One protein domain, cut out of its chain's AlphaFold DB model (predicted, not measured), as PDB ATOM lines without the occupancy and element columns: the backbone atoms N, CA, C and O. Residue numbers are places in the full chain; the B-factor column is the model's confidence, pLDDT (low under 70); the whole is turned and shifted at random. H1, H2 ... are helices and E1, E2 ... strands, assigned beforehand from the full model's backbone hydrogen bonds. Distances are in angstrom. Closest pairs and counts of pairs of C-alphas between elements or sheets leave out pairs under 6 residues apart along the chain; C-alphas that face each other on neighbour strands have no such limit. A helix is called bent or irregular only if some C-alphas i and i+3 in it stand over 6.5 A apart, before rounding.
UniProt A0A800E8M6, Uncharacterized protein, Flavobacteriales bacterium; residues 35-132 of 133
ATOM      1  N   VAL A  35     -45.441  -1.143  36.605       92.44
ATOM      2  CA  VAL A  35     -45.209  -1.286  38.043       92.44
ATOM      3  C   VAL A  35     -45.377  -2.743  38.436       92.44
ATOM      4  O   VAL A  35     -46.209  -3.444  37.867       92.44
ATOM      5  N   SER A  36     -44.603  -3.190  39.424       94.81
ATOM      6  CA  SER A  36     -44.821  -4.506  40.019       94.81
ATOM      7  C   SER A  36     -46.126  -4.544  40.798       94.81
ATOM      8  O   SER A  36     -46.355  -3.704  41.669       94.81
ATOM      9  N   ASN A  37     -46.953  -5.542  40.494       95.94
ATOM     10  CA  ASN A  37     -48.126  -5.922  41.267       95.94
ATOM     11  C   ASN A  37     -47.802  -6.994  42.320       95.94
ATOM     12  O   ASN A  37     -48.677  -7.347  43.102       95.94
ATOM     13  N   ASP A  38     -46.566  -7.511  42.363       95.31
ATOM     14  CA  ASP A  38     -46.096  -8.531  43.313       95.31
ATOM     15  C   ASP A  38     -46.986  -9.785  43.386       95.31
ATOM     16  O   ASP A  38     -47.157 -10.384  44.452       95.31
ATOM     17  N   ALA A  39     -47.615 -10.144  42.264       96.81
ATOM     18  CA  ALA A  39     -48.639 -11.179  42.167       96.81
ATOM     19  C   ALA A  39     -49.849 -10.977  43.101       96.81
ATOM     20  O   ALA A  39     -50.592 -11.929  43.352       96.81
ATOM     21  N   GLN A  40     -50.098  -9.765  43.613       96.56
ATOM     22  CA  GLN A  40     -51.163  -9.494  44.589       96.56
ATOM     23  C   GLN A  40     -52.530  -9.980  44.108       96.56
ATOM     24  O   GLN A  40     -53.286 -10.548  44.894       96.56
ATOM     25  N   TYR A  41     -52.839  -9.816  42.821       95.25
ATOM     26  CA  TYR A  41     -54.091 -10.302  42.245       95.25
ATOM     27  C   TYR A  41     -54.208 -11.828  42.308       95.25
ATOM     28  O   TYR A  41     -55.250 -12.345  42.713       95.25
ATOM     29  N   MET A  42     -53.136 -12.547  41.966       95.38
ATOM     30  CA  MET A  42     -53.127 -14.011  41.975       95.38
ATOM     31  C   MET A  42     -53.200 -14.560  43.405       95.38
ATOM     32  O   MET A  42     -54.012 -15.439  43.690       95.38
ATOM     33  N   ARG A  43     -52.429 -13.979  44.331       97.31
ATOM     34  CA  ARG A  43     -52.457 -14.335  45.759       97.31
ATOM     35  C   ARG A  43     -53.838 -14.112  46.380       97.31
ATOM     36  O   ARG A  43     -54.381 -14.968  47.085       97.31
ATOM     37  N   LYS A  44     -54.458 -12.971  46.065       97.69
ATOM     38  CA  LYS A  44     -55.801 -12.623  46.543       97.69
ATOM     39  C   LYS A  44     -56.872 -13.572  46.000       97.69
ATOM     40  O   LYS A  44     -57.767 -13.948  46.745       97.69
ATOM     41  N   ALA A  45     -56.752 -14.027  44.752       96.00
ATOM     42  CA  ALA A  45     -57.716 -14.951  44.154       96.00
ATOM     43  C   ALA A  45     -57.813 -16.302  44.893       96.00
ATOM     44  O   ALA A  45     -58.892 -16.894  44.934       96.00
ATOM     45  N   TYR A  46     -56.721 -16.794  45.490       96.00
ATOM     46  CA  TYR A  46     -56.751 -18.010  46.310       96.00
ATOM     47  C   TYR A  46     -57.375 -17.771  47.683       96.00
ATOM     48  O   TYR A  46     -58.264 -18.515  48.099       96.00
ATOM     49  N   THR A  47     -56.952 -16.712  48.370       96.94
ATOM     50  CA  THR A  47     -57.481 -16.387  49.704       96.94
ATOM     51  C   THR A  47     -58.973 -16.035  49.659       96.94
ATOM     52  O   THR A  47     -59.729 -16.468  50.524       96.94
ATOM     53  N   GLU A  48     -59.449 -15.362  48.605       97.81
ATOM     54  CA  GLU A  48     -60.882 -15.095  48.380       97.81
ATOM     55  C   GLU A  48     -61.708 -16.365  48.118       97.81
ATOM     56  O   GLU A  48     -62.909 -16.381  48.387       97.81
ATOM     57  N   LYS A  49     -61.079 -17.443  47.634       96.25
ATOM     58  CA  LYS A  49     -61.707 -18.768  47.484       96.25
ATOM     59  C   LYS A  49     -61.667 -19.607  48.765       96.25
ATOM     60  O   LYS A  49     -62.216 -20.705  48.774       96.25
ATOM     61  N   GLY A  50     -61.063 -19.095  49.838       97.44
ATOM     62  CA  GLY A  50     -60.999 -19.759  51.138       97.44
ATOM     63  C   GLY A  50     -59.791 -20.673  51.339       97.44
ATOM     64  O   GLY A  50     -59.758 -21.395  52.333       97.44
ATOM     65  N   TYR A  51     -58.803 -20.648  50.441       97.94
ATOM     66  CA  TYR A  51     -57.548 -21.371  50.653       97.94
ATOM     67  C   TYR A  51     -56.663 -20.650  51.673       97.94
ATOM     68  O   TYR A  51     -56.593 -19.418  51.702       97.94
ATOM     69  N   THR A  52     -55.959 -21.429  52.489       98.56
ATOM     70  CA  THR A  52     -54.977 -20.917  53.447       98.56
ATOM     71  C   THR A  52     -53.668 -20.646  52.723       98.56
ATOM     72  O   THR A  52     -53.082 -21.565  52.159       98.56
ATOM     73  N   GLU A  53     -53.212 -19.395  52.744       98.50
ATOM     74  CA  GLU A  53     -51.901 -19.010  52.220       98.50
ATOM     75  C   GLU A  53     -50.812 -19.242  53.276       98.50
ATOM     76  O   GLU A  53     -50.941 -18.813  54.425       98.50
ATOM     77  N   VAL A  54     -49.722 -19.887  52.868       98.69
ATOM     78  CA  VAL A  54     -48.515 -20.100  53.666       98.69
ATOM     79  C   VAL A  54     -47.338 -19.447  52.948       98.69
ATOM     80  O   VAL A  54     -47.019 -19.794  51.813       98.69
ATOM     81  N   GLU A  55     -46.676 -18.507  53.621       98.50
ATOM     82  CA  GLU A  55     -45.394 -17.960  53.173       98.50
ATOM     83  C   GLU A  55     -44.284 -18.962  53.510       98.50
ATOM     84  O   GLU A  55     -43.874 -19.085  54.665       98.50
ATOM     85  N   VAL A  56     -43.812 -19.701  52.506       98.69
ATOM     86  CA  VAL A  56     -42.693 -20.645  52.660       98.69
ATOM     87  C   VAL A  56     -41.367 -19.895  52.607       98.69
ATOM     88  O   VAL A  56     -40.450 -20.174  53.381       98.69
ATOM     89  N   SER A  57     -41.271 -18.910  51.712       98.56
ATOM     90  CA  SER A  57     -40.186 -17.934  51.708       98.56
ATOM     91  C   SER A  57     -40.698 -16.550  51.296       98.56
ATOM     92  O   SER A  57     -41.545 -16.456  50.401       98.56
ATOM     93  N   PRO A  58     -40.212 -15.473  51.942       98.31
ATOM     94  CA  PRO A  58     -40.680 -14.121  51.667       98.31
ATOM     95  C   PRO A  58     -40.287 -13.680  50.258       98.31
ATOM     96  O   PRO A  58     -39.257 -14.098  49.729       98.31
ATOM     97  N   ILE A  59     -41.065 -12.759  49.686       98.38
ATOM     98  CA  ILE A  59     -40.712 -12.133  48.410       98.38
ATOM     99  C   ILE A  59     -39.424 -11.322  48.577       98.38
ATOM    100  O   ILE A  59     -39.375 -10.366  49.357       98.38
ATOM    101  N   VAL A  60     -38.411 -11.647  47.781       98.44
ATOM    102  CA  VAL A  60     -37.194 -10.848  47.632       98.44
ATOM    103  C   VAL A  60     -37.311 -10.022  46.362       98.44
ATOM    104  O   VAL A  60     -37.642 -10.539  45.296       98.44
ATOM    105  N   LYS A  61     -37.024  -8.722  46.470       98.25
ATOM    106  CA  LYS A  61     -37.051  -7.803  45.331       98.25
ATOM    107  C   LYS A  61     -35.686  -7.208  45.050       98.25
ATOM    108  O   LYS A  61     -34.936  -6.903  45.978       98.25
ATOM    109  N   THR A  62     -35.420  -6.939  43.780       98.12
ATOM    110  CA  THR A  62     -34.236  -6.195  43.345       98.12
ATOM    111  C   THR A  62     -34.575  -5.195  42.243       98.12
ATOM    112  O   THR A  62     -35.668  -5.200  41.680       98.12
ATOM    113  N   SER A  63     -33.640  -4.290  41.971       97.88
ATOM    114  CA  SER A  63     -33.762  -3.286  40.920       97.88
ATOM    115  C   SER A  63     -33.351  -3.904  39.582       97.88
ATOM    116  O   SER A  63     -32.163  -4.123  39.345       97.88
ATOM    117  N   CYS A  64     -34.327  -4.212  38.729       97.44
ATOM    118  CA  CYS A  64     -34.116  -4.888  37.450       97.44
ATOM    119  C   CYS A  64     -34.294  -3.915  36.285       97.44
ATOM    120  O   CYS A  64     -35.310  -3.227  36.204       97.44
ATOM    121  N   TYR A  65     -33.316  -3.862  35.380       96.31
ATOM    122  CA  TYR A  65     -33.419  -3.090  34.143       96.31
ATOM    123  C   TYR A  65     -33.956  -3.964  33.005       96.31
ATOM    124  O   TYR A  65     -33.375  -5.000  32.684       96.31
ATOM    125  N   PHE A  66     -35.033  -3.511  32.369       94.75
ATOM    126  CA  PHE A  66     -35.700  -4.190  31.264       94.75
ATOM    127  C   PHE A  66     -35.541  -3.388  29.975       94.75
ATOM    128  O   PHE A  66     -36.213  -2.375  29.762       94.75
ATOM    129  N   ALA A  67     -34.683  -3.878  29.077       92.81
ATOM    130  CA  ALA A  67     -34.357  -3.206  27.818       92.81
ATOM    131  C   ALA A  67     -35.572  -3.006  26.894       92.81
ATOM    132  O   ALA A  67     -35.622  -2.043  26.136       92.81
ATOM    133  N   GLN A  68     -36.574  -3.889  26.962       89.19
ATOM    134  CA  GLN A  68     -37.767  -3.801  26.113       89.19
ATOM    135  C   GLN A  68     -38.619  -2.547  26.377       89.19
ATOM    136  O   GLN A  68     -39.304  -2.074  25.465       89.19
ATOM    137  N   TRP A  69     -38.527  -1.987  27.588       89.62
ATOM    138  CA  TRP A  69     -39.224  -0.764  27.996       89.62
ATOM    139  C   TRP A  69     -38.282   0.377  28.380       89.62
ATOM    140  O   TRP A  69     -38.774   1.437  28.748       89.62
ATOM    141  N   ASP A  70     -36.968   0.143  28.339       90.69
ATOM    142  CA  ASP A  70     -35.932   1.052  28.841       90.69
ATOM    143  C   ASP A  70     -36.221   1.557  30.269       90.69
ATOM    144  O   ASP A  70     -36.183   2.750  30.574       90.69
ATOM    145  N   LYS A  71     -36.587   0.633  31.167       91.56
ATOM    146  CA  LYS A  71     -37.004   0.963  32.537       91.56
ATOM    147  C   LYS A  71     -36.342   0.090  33.577       91.56
ATOM    148  O   LYS A  71     -36.160  -1.108  33.386       91.56
ATOM    149  N   THR A  72     -36.067   0.709  34.718       95.06
ATOM    150  CA  THR A  72     -35.654   0.019  35.935       95.06
ATOM    151  C   THR A  72     -36.854  -0.129  36.862       95.06
ATOM    152  O   THR A  72     -37.466   0.868  37.246       95.06
ATOM    153  N   ILE A  73     -37.191  -1.367  37.216       95.44
ATOM    154  CA  ILE A  73     -38.381  -1.727  37.989       95.44
ATOM    155  C   ILE A  73     -37.939  -2.529  39.217       95.44
ATOM    156  O   ILE A  73     -37.150  -3.470  39.109       95.44
ATOM    157  N   MET A  74     -38.450  -2.165  40.398       97.31
ATOM    158  CA  MET A  74     -38.298  -2.991  41.600       97.31
ATOM    159  C   MET A  74     -39.137  -4.256  41.442       97.31
ATOM    160  O   MET A  74     -40.364  -4.194  41.502       97.31
ATOM    161  N   THR A  75     -38.466  -5.381  41.238       98.12
ATOM    162  CA  THR A  75     -39.063  -6.612  40.721       98.12
ATOM    163  C   THR A  75     -38.879  -7.745  41.726       98.12
ATOM    164  O   THR A  75     -37.763  -7.902  42.232       98.12
ATOM    165  N   PRO A  76     -39.940  -8.497  42.067       98.25
ATOM    166  CA  PRO A  76     -39.830  -9.795  42.726       98.25
ATOM    167  C   PRO A  76     -38.950 -10.732  41.904       98.25
ATOM    168  O   PRO A  76     -39.210 -10.905  40.725       98.25
ATOM    169  N   VAL A  77     -37.918 -11.304  42.514       98.50
ATOM    170  CA  VAL A  77     -37.008 -12.241  41.829       98.50
ATOM    171  C   VAL A  77     -36.920 -13.596  42.517       98.50
ATOM    172  O   VAL A  77     -36.332 -14.519  41.973       98.50
ATOM    173  N   SER A  78     -37.448 -13.711  43.737       98.62
ATOM    174  CA  SER A  78     -37.617 -14.987  44.428       98.62
ATOM    175  C   SER A  78     -38.636 -14.870  45.557       98.62
ATOM    176  O   SER A  78     -39.034 -13.769  45.954       98.62
ATOM    177  N   GLY A  79     -39.084 -16.019  46.053       98.56
ATOM    178  CA  GLY A  79     -40.130 -16.146  47.062       98.56
ATOM    179  C   GLY A  79     -41.058 -17.302  46.713       98.56
ATOM    180  O   GLY A  79     -41.194 -17.659  45.545       98.56
ATOM    181  N   LEU A  80     -41.703 -17.884  47.720       98.81
ATOM    182  CA  LEU A  80     -42.584 -19.031  47.534       98.81
ATOM    183  C   LEU A  80     -43.769 -18.937  48.483       98.81
ATOM    184  O   LEU A  80     -43.601 -18.898  49.706       98.81
ATOM    185  N   PHE A  81     -44.959 -18.956  47.896       98.81
ATOM    186  CA  PHE A  81     -46.219 -19.078  48.611       98.81
ATOM    187  C   PHE A  81     -46.896 -20.377  48.219       98.81
ATOM    188  O   PHE A  81     -46.922 -20.741  47.044       98.81
ATOM    189  N   GLU A  82     -47.471 -21.048  49.202       98.81
ATOM    190  CA  GLU A  82     -48.270 -22.250  49.009       98.81
ATOM    191  C   GLU A  82     -49.694 -22.027  49.502       98.81
ATOM    192  O   GLU A  82     -49.946 -21.236  50.414       98.81
ATOM    193  N   TYR A  83     -50.627 -22.744  48.891       98.56
ATOM    194  CA  TYR A  83     -52.048 -22.662  49.178       98.56
ATOM    195  C   TYR A  83     -52.571 -24.036  49.552       98.56
ATOM    196  O   TYR A  83     -52.328 -25.014  48.844       98.56
ATOM    197  N   TYR A  84     -53.312 -24.082  50.653       98.50
ATOM    198  CA  TYR A  84     -53.859 -25.306  51.224       98.50
ATOM    199  C   TYR A  84     -55.377 -25.205  51.377       98.50
ATOM    200  O   TYR A  84     -55.913 -24.126  51.650       98.50
ATOM    201  N   ASP A  85     -56.080 -26.319  51.198       97.44
ATOM    202  CA  ASP A  85     -57.519 -26.403  51.457       97.44
ATOM    203  C   ASP A  85     -57.839 -26.535  52.959       97.44
ATOM    204  O   ASP A  85     -56.957 -26.485  53.820       97.44
ATOM    205  N   SER A  86     -59.126 -26.670  53.291       97.00
ATOM    206  CA  SER A  86     -59.585 -26.798  54.681       97.00
ATOM    207  C   SER A  86     -59.126 -28.080  55.374       97.00
ATOM    208  O   SER A  86     -59.094 -28.118  56.604       97.00
ATOM    209  N   ASP A  87     -58.784 -29.111  54.602       97.06
ATOM    210  CA  ASP A  87     -58.290 -30.396  55.095       97.06
ATOM    211  C   ASP A  87     -56.749 -30.439  55.120       97.06
ATOM    212  O   ASP A  87     -56.152 -31.466  55.445       97.06
ATOM    213  N   ASN A  88     -56.104 -29.297  54.845       97.00
ATOM    214  CA  ASN A  88     -54.660 -29.109  54.810       97.00
ATOM    215  C   ASN A  88     -53.964 -29.925  53.703       97.00
ATOM    216  O   ASN A  88     -52.787 -30.279  53.834       97.00
ATOM    217  N   TYR A  89     -54.664 -30.205  52.600       97.50
ATOM    218  CA  TYR A  89     -54.039 -30.688  51.371       97.50
ATOM    219  C   TYR A  89     -53.486 -29.521  50.565       97.50
ATOM    220  O   TYR A  89     -54.090 -28.450  50.496       97.50
ATOM    221  N   TRP A  90     -52.316 -29.730  49.964       98.12
ATOM    222  CA  TRP A  90     -51.703 -28.754  49.072       98.12
ATOM    223  C   TRP A  90     -52.526 -28.623  47.789       98.12
ATOM    224  O   TRP A  90     -52.921 -29.620  47.189       98.12
ATOM    225  N   VAL A  91     -52.767 -27.383  47.376       97.75
ATOM    226  CA  VAL A  91     -53.627 -27.030  46.240       97.75
ATOM    227  C   VAL A  91     -52.803 -26.416  45.122       97.75
ATOM    228  O   VAL A  91     -52.973 -26.766  43.952       97.75
ATOM    229  N   ALA A  92     -51.944 -25.462  45.482       98.38
ATOM    230  CA  ALA A  92     -51.154 -24.703  44.533       98.38
ATOM    231  C   ALA A  92     -49.966 -23.994  45.182       98.38
ATOM    232  O   ALA A  92     -49.913 -23.818  46.399       98.38
ATOM    233  N   SER A  93     -49.055 -23.506  44.347       98.69
ATOM    234  CA  SER A  93     -47.985 -22.593  44.727       98.69
ATOM    235  C   SER A  93     -47.861 -21.422  43.753       98.69
ATOM    236  O   SER A  93     -48.326 -21.487  42.613       98.69
ATOM    237  N   ILE A  94     -47.236 -20.344  44.227       98.81
ATOM    238  CA  ILE A  94     -46.724 -19.233  43.422       98.81
ATOM    239  C   ILE A  94     -45.242 -19.080  43.760       98.81
ATOM    240  O   ILE A  94     -44.897 -18.759  44.902       98.81
ATOM    241  N   ASP A  95     -44.395 -19.324  42.768       98.75
ATOM    242  CA  ASP A  95     -42.940 -19.206  42.815       98.75
ATOM    243  C   ASP A  95     -42.508 -17.955  42.038       98.75
ATOM    244  O   ASP A  95     -42.919 -17.750  40.897       98.75
ATOM    245  N   PHE A  96     -41.715 -17.098  42.676       98.62
ATOM    246  CA  PHE A  96     -41.239 -15.833  42.110       98.62
ATOM    247  C   PHE A  96     -39.859 -15.940  41.443       98.62
ATOM    248  O   PHE A  96     -39.291 -14.912  41.087       98.62
ATOM    249  N   GLY A  97     -39.311 -17.148  41.305       97.69
ATOM    250  CA  GLY A  97     -38.064 -17.399  40.591       97.69
ATOM    251  C   GLY A  97     -36.856 -17.620  41.501       97.69
ATOM    252  O   GLY A  97     -36.951 -17.806  42.717       97.69
ATOM    253  N   ASP A  98     -35.680 -17.628  40.881       97.69
ATOM    254  CA  ASP A  98     -34.416 -18.061  41.487       97.69
ATOM    255  C   ASP A  98     -33.435 -16.909  41.790       97.69
ATOM    256  O   ASP A  98     -32.304 -17.134  42.230       97.69
ATOM    257  N   GLY A  99     -33.868 -15.667  41.582       97.56
ATOM    258  CA  GLY A  99     -33.061 -14.458  41.683       97.56
ATOM    259  C   GLY A  99     -32.784 -13.779  40.340       97.56
ATOM    260  O   GLY A  99     -32.214 -12.681  40.344       97.56
ATOM    261  N   THR A 100     -33.162 -14.378  39.205       97.88
ATOM    262  CA  THR A 100     -33.060 -13.723  37.895       97.88
ATOM    263  C   THR A 100     -34.032 -12.559  37.744       97.88
ATOM    264  O   THR A 100     -35.146 -12.566  38.252       97.88
ATOM    265  N   CYS A 101     -33.591 -11.524  37.025       97.31
ATOM    266  CA  CYS A 101     -34.465 -10.430  36.623       97.31
ATOM    267  C   CYS A 101     -35.288 -10.844  35.404       97.31
ATOM    268  O   CYS A 101     -34.782 -10.818  34.280       97.31
ATOM    269  N   ASP A 102     -36.556 -11.148  35.627       96.50
ATOM    270  CA  ASP A 102     -37.574 -11.291  34.595       96.50
ATOM    271  C   ASP A 102     -38.927 -10.774  35.120       96.50
ATOM    272  O   ASP A 102     -39.013 -10.221  36.215       96.50
ATOM    273  N   GLU A 103     -39.961 -10.822  34.284       96.50
ATOM    274  CA  GLU A 103     -41.300 -10.333  34.630       96.50
ATOM    275  C   GLU A 103     -42.231 -11.444  35.128       96.50
ATOM    276  O   GLU A 103     -43.427 -11.195  35.287       96.50
ATOM    277  N   TRP A 104     -41.728 -12.659  35.349       98.06
ATOM    278  CA  TRP A 104     -42.546 -13.857  35.470       98.06
ATOM    279  C   TRP A 104     -42.541 -14.417  36.889       98.06
ATOM    280  O   TRP A 104     -41.527 -14.491  37.572       98.06
ATOM    281  N   ALA A 105     -43.714 -14.860  37.320       98.56
ATOM    282  CA  ALA A 105     -43.850 -15.819  38.401       98.56
ATOM    283  C   ALA A 105     -44.523 -17.073  37.844       98.56
ATOM    284  O   ALA A 105     -45.376 -16.988  36.954       98.56
ATOM    285  N   THR A 106     -44.172 -18.224  38.398       98.69
ATOM    286  CA  THR A 106     -44.748 -19.510  38.015       98.69
ATOM    287  C   THR A 106     -45.769 -19.929  39.056       98.69
ATOM    288  O   THR A 106     -45.485 -20.045  40.249       98.69
ATOM    289  N   LYS A 107     -46.989 -20.190  38.603       98.31
ATOM    290  CA  LYS A 107     -48.025 -20.835  39.402       98.31
ATOM    291  C   LYS A 107     -48.026 -22.325  39.083       98.31
ATOM    292  O   LYS A 107     -47.987 -22.694  37.913       98.31
ATOM    293  N   THR A 108     -48.143 -23.167  40.105       98.62
ATOM    294  CA  THR A 108     -48.259 -24.632  39.970       98.62
ATOM    295  C   THR A 108     -49.456 -25.118  40.781       98.62
ATOM    296  O   THR A 108     -49.772 -24.509  41.800       98.62
ATOM    297  N   TRP A 109     -50.156 -26.169  40.352       98.25
ATOM    298  CA  TRP A 109     -51.331 -26.706  41.059       98.25
ATOM    299  C   TRP A 109     -51.481 -28.222  40.930       98.25
ATOM    300  O   TRP A 109     -50.935 -28.843  40.015       98.25
ATOM    301  N   ASP A 110     -52.261 -28.823  41.833       96.50
ATOM    302  CA  ASP A 110     -52.607 -30.244  41.757       96.50
ATOM    303  C   ASP A 110     -53.622 -30.498  40.631       96.50
ATOM    304  O   ASP A 110     -54.801 -30.141  40.713       96.50
ATOM    305  N   VAL A 111     -53.171 -31.157  39.565       96.94
ATOM    306  CA  VAL A 111     -54.008 -31.524  38.412       96.94
ATOM    307  C   VAL A 111     -55.115 -32.520  38.757       96.94
ATOM    308  O   VAL A 111     -56.111 -32.583  38.042       96.94
ATOM    309  N   ASN A 112     -54.989 -33.287  39.845       95.12
ATOM    310  CA  ASN A 112     -56.063 -34.175  40.296       95.12
ATOM    311  C   ASN A 112     -57.210 -33.379  40.922       95.12
ATOM    312  O   ASN A 112     -58.369 -33.773  40.800       95.12
ATOM    313  N   MET A 113     -56.890 -32.253  41.566       92.88
ATOM    314  CA  MET A 113     -57.880 -31.332  42.121       92.88
ATOM    315  C   MET A 113     -58.499 -30.443  41.035       92.88
ATOM    316  O   MET A 113     -59.683 -30.111  41.109       92.88
ATOM    317  N   PHE A 114     -57.723 -30.103  40.000       93.38
ATOM    318  CA  PHE A 114     -58.144 -29.256  38.880       93.38
ATOM    319  C   PHE A 114     -57.975 -29.961  37.523       93.38
ATOM    320  O   PHE A 114     -57.154 -29.537  36.704       93.38
ATOM    321  N   PRO A 115     -58.766 -31.011  37.239       94.69
ATOM    322  CA  PRO A 115     -58.601 -31.824  36.031       94.69
ATOM    323  C   PRO A 115     -58.867 -31.057  34.728       94.69
ATOM    324  O   PRO A 115     -58.330 -31.421  33.682       94.69
ATOM    325  N   ASP A 116     -59.642 -29.970  34.784       96.81
ATOM    326  CA  ASP A 116     -59.897 -29.088  33.636       96.81
ATOM    327  C   ASP A 116     -58.668 -28.241  33.245       96.81
ATOM    328  O   ASP A 116     -58.639 -27.646  32.167       96.81
ATOM    329  N   PHE A 117     -57.632 -28.211  34.092       95.12
ATOM    330  CA  PHE A 117     -56.385 -27.471  33.890       95.12
ATOM    331  C   PHE A 117     -55.177 -28.428  33.919       95.12
ATOM    332  O   PHE A 117     -54.374 -28.403  34.853       95.12
ATOM    333  N   PRO A 118     -55.012 -29.290  32.900       96.75
ATOM    334  CA  PRO A 118     -54.065 -30.404  32.947       96.75
ATOM    335  C   PRO A 118     -52.589 -30.005  32.795       96.75
ATOM    336  O   PRO A 118     -51.729 -30.872  32.925       96.75
ATOM    337  N   SER A 119     -52.265 -28.737  32.503       97.69
ATOM    338  CA  SER A 119     -50.862 -28.296  32.428       97.69
ATOM    339  C   SER A 119     -50.165 -28.367  33.786       97.69
ATOM    340  O   SER A 119     -48.952 -28.550  33.827       97.69
ATOM    341  N   GLY A 120     -50.918 -28.209  34.882       97.75
ATOM    342  CA  GLY A 120     -50.389 -28.188  36.249       97.75
ATOM    343  C   GLY A 120     -49.539 -26.962  36.574       97.75
ATOM    344  O   GLY A 120     -49.102 -26.826  37.712       97.75
ATOM    345  N   SER A 121     -49.295 -26.085  35.600       98.25
ATOM    346  CA  SER A 121     -48.510 -24.871  35.761       98.25
ATOM    347  C   SER A 121     -48.827 -23.832  34.680       98.25
ATOM    348  O   SER A 121     -49.262 -24.184  33.574       98.25
ATOM    349  N   GLU A 122     -48.640 -22.557  35.021       97.94
ATOM    350  CA  GLU A 122     -48.662 -21.410  34.112       97.94
ATOM    351  C   GLU A 122     -47.746 -20.293  34.634       97.94
ATOM    352  O   GLU A 122     -47.694 -20.044  35.843       97.94
ATOM    353  N   ASP A 123     -47.082 -19.590  33.721       98.25
ATOM    354  CA  ASP A 123     -46.356 -18.364  34.044       98.25
ATOM    355  C   ASP A 123     -47.279 -17.156  33.881       98.25
ATOM    356  O   ASP A 123     -48.106 -17.093  32.963       98.25
ATOM    357  N   PHE A 124     -47.137 -16.172  34.764       97.69
ATOM    358  CA  PHE A 124     -47.899 -14.932  34.701       97.69
ATOM    359  C   PHE A 124     -47.031 -13.725  35.057       97.69
ATOM    360  O   PHE A 124     -46.081 -13.821  35.832       97.69
ATOM    361  N   SER A 125     -47.374 -12.577  34.470       96.81
ATOM    362  CA  SER A 125     -46.628 -11.335  34.675       96.81
ATOM    363  C   SER A 125     -46.842 -10.797  36.090       96.81
ATOM    364  O   SER A 125     -47.985 -10.587  36.511       96.81
ATOM    365  N   VAL A 126     -45.751 -10.482  36.788       97.25
ATOM    366  CA  VAL A 126     -45.779  -9.739  38.061       97.25
ATOM    367  C   VAL A 126     -45.888  -8.227  37.856       97.25
ATOM    368  O   VAL A 126     -45.842  -7.473  38.826       97.25
ATOM    369  N   PHE A 127     -46.042  -7.765  36.613       96.12
ATOM    370  CA  PHE A 127     -46.206  -6.356  36.261       96.12
ATOM    371  C   PHE A 127     -47.607  -6.014  35.760       96.12
ATOM    372  O   PHE A 127     -48.231  -6.791  35.031       96.12
ATOM    373  N   ASP A 128     -48.039  -4.798  36.092       93.75
ATOM    374  CA  ASP A 128     -49.182  -4.124  35.486       93.75
ATOM    375  C   ASP A 128     -48.719  -3.168  34.387       93.75
ATOM    376  O   ASP A 128     -47.765  -2.405  34.564       93.75
ATOM    377  N   TYR A 129     -49.450  -3.167  33.273       90.25
ATOM    378  CA  TYR A 129     -49.167  -2.344  32.102       90.25
ATOM    379  C   TYR A 129     -50.256  -1.286  31.920       90.25
ATOM    380  O   TYR A 129     -51.363  -1.584  31.467       90.25
ATOM    381  N   PHE A 130     -49.948  -0.028  32.231       82.81
ATOM    382  CA  PHE A 130     -50.848   1.098  31.986       82.81
ATOM    383  C   PHE A 130     -50.422   1.827  30.712       82.81
ATOM    384  O   PHE A 130     -49.402   2.518  30.689       82.81
ATOM    385  N   GLY A 131     -51.203   1.673  29.645       70.56
ATOM    386  CA  GLY A 131     -51.067   2.490  28.440       70.56
ATOM    387  C   GLY A 131     -51.970   3.719  28.511       70.56
ATOM    388  O   GLY A 131     -53.145   3.601  28.866       70.56
ATOM    389  N   ASN A 132     -51.457   4.885  28.117       54.41
ATOM    390  CA  ASN A 132     -52.335   5.918  27.575       54.41
ATOM    391  C   ASN A 132     -52.749   5.443  26.176       54.41
ATOM    392  O   ASN A 132     -51.882   5.195  25.339       54.41
TER     393      ASN A 132
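What this domain is: This is residues 35 to 132 of the 133 residues of an uncharacterized protein of Flavobacteriales bacterium (UniProt A0A800E8M6). One twisted sheet of five strands makes the body, with the single short helix H1 packed along one face, mainly over E2. The two long, bent strands E1 and E2 form a hairpin that makes the longest axis, while E6 runs on from the edge strand E5 and ends the named elements far from the middle. The printed part has 98 residues, with H1 followed by E1 to E6 along the chain; the sheet order is E1, E2, E3, E4, E5, all antiparallel, and the class is mostly strand. The whole is compact, with a radius of gyration of the C-alphas of 14.5 A, yet elongated in outline, spanning 46 by 26 by 22 A.

Where its parts are: Begin at C-alpha 52, at (-54.977, -20.917, 53.447), where E1, residues 52 to 66, sets out; it is 33.8 A long and bends by 73 degrees at residue 63. E2, residues 71 to 84, runs 36.4 A and bends by 51 degrees at residue 78. Next come E3, residues 90 to 98, 21.7 A; E4, residues 104 to 109, 16.5 A; and E5, residues 121 to 125, 13.7 A. E6, residues 127 to 130, is 9.8 A long and ends at C-alpha 130, at (-50.848, 1.098, 31.986). Go back to C-alpha 40, at (-51.163, -9.494, 44.589), for H1, residues 40 to 48, 11.8 A.

How they stand to each other: Look first at the meander E1 to E5, each strand the antiparallel neighbour of the one before; each successive pair is a hairpin. Between E1 and E2, N 54 and O 82 are 2.8 A apart, within hydrogen-bond range. For E2 and E3 find N 83 and O 92 at 2.8 A, for E3 and E4 N 95 and O 106 at 2.8 A, and for E4 and E5 N 107 and O 122 at 2.9 A. H1 is on the sheet at a height of 8.4 A, over E2 and only just not over E3, on which 2 of its C-alphas fall. It runs along the strands, at 7 degrees to E2 on the local plane. The closest C-alphas of H1 and E2 are those of Tyr 46 and Tyr 83, 7.2 A. In H1, 4 of 5 O i to N i+4 pairs are within hydrogen-bond range. E5 runs on into E6 at 45 degrees across one residue, and residues 35 to 36 pair antiparallel with residues 127 to 128 of E6. E6 is only just apart from E2, at 8.4 A.

The domain as a whole: The C-alphas farthest apart are those of Asp 70 and Asp 87, 46.7 A. The printed part has no cut, and its one long link is the 11 residues from E4 to E5. The mean pLDDT of the printed part is 96.0; look to residue 132 for the one value under 70.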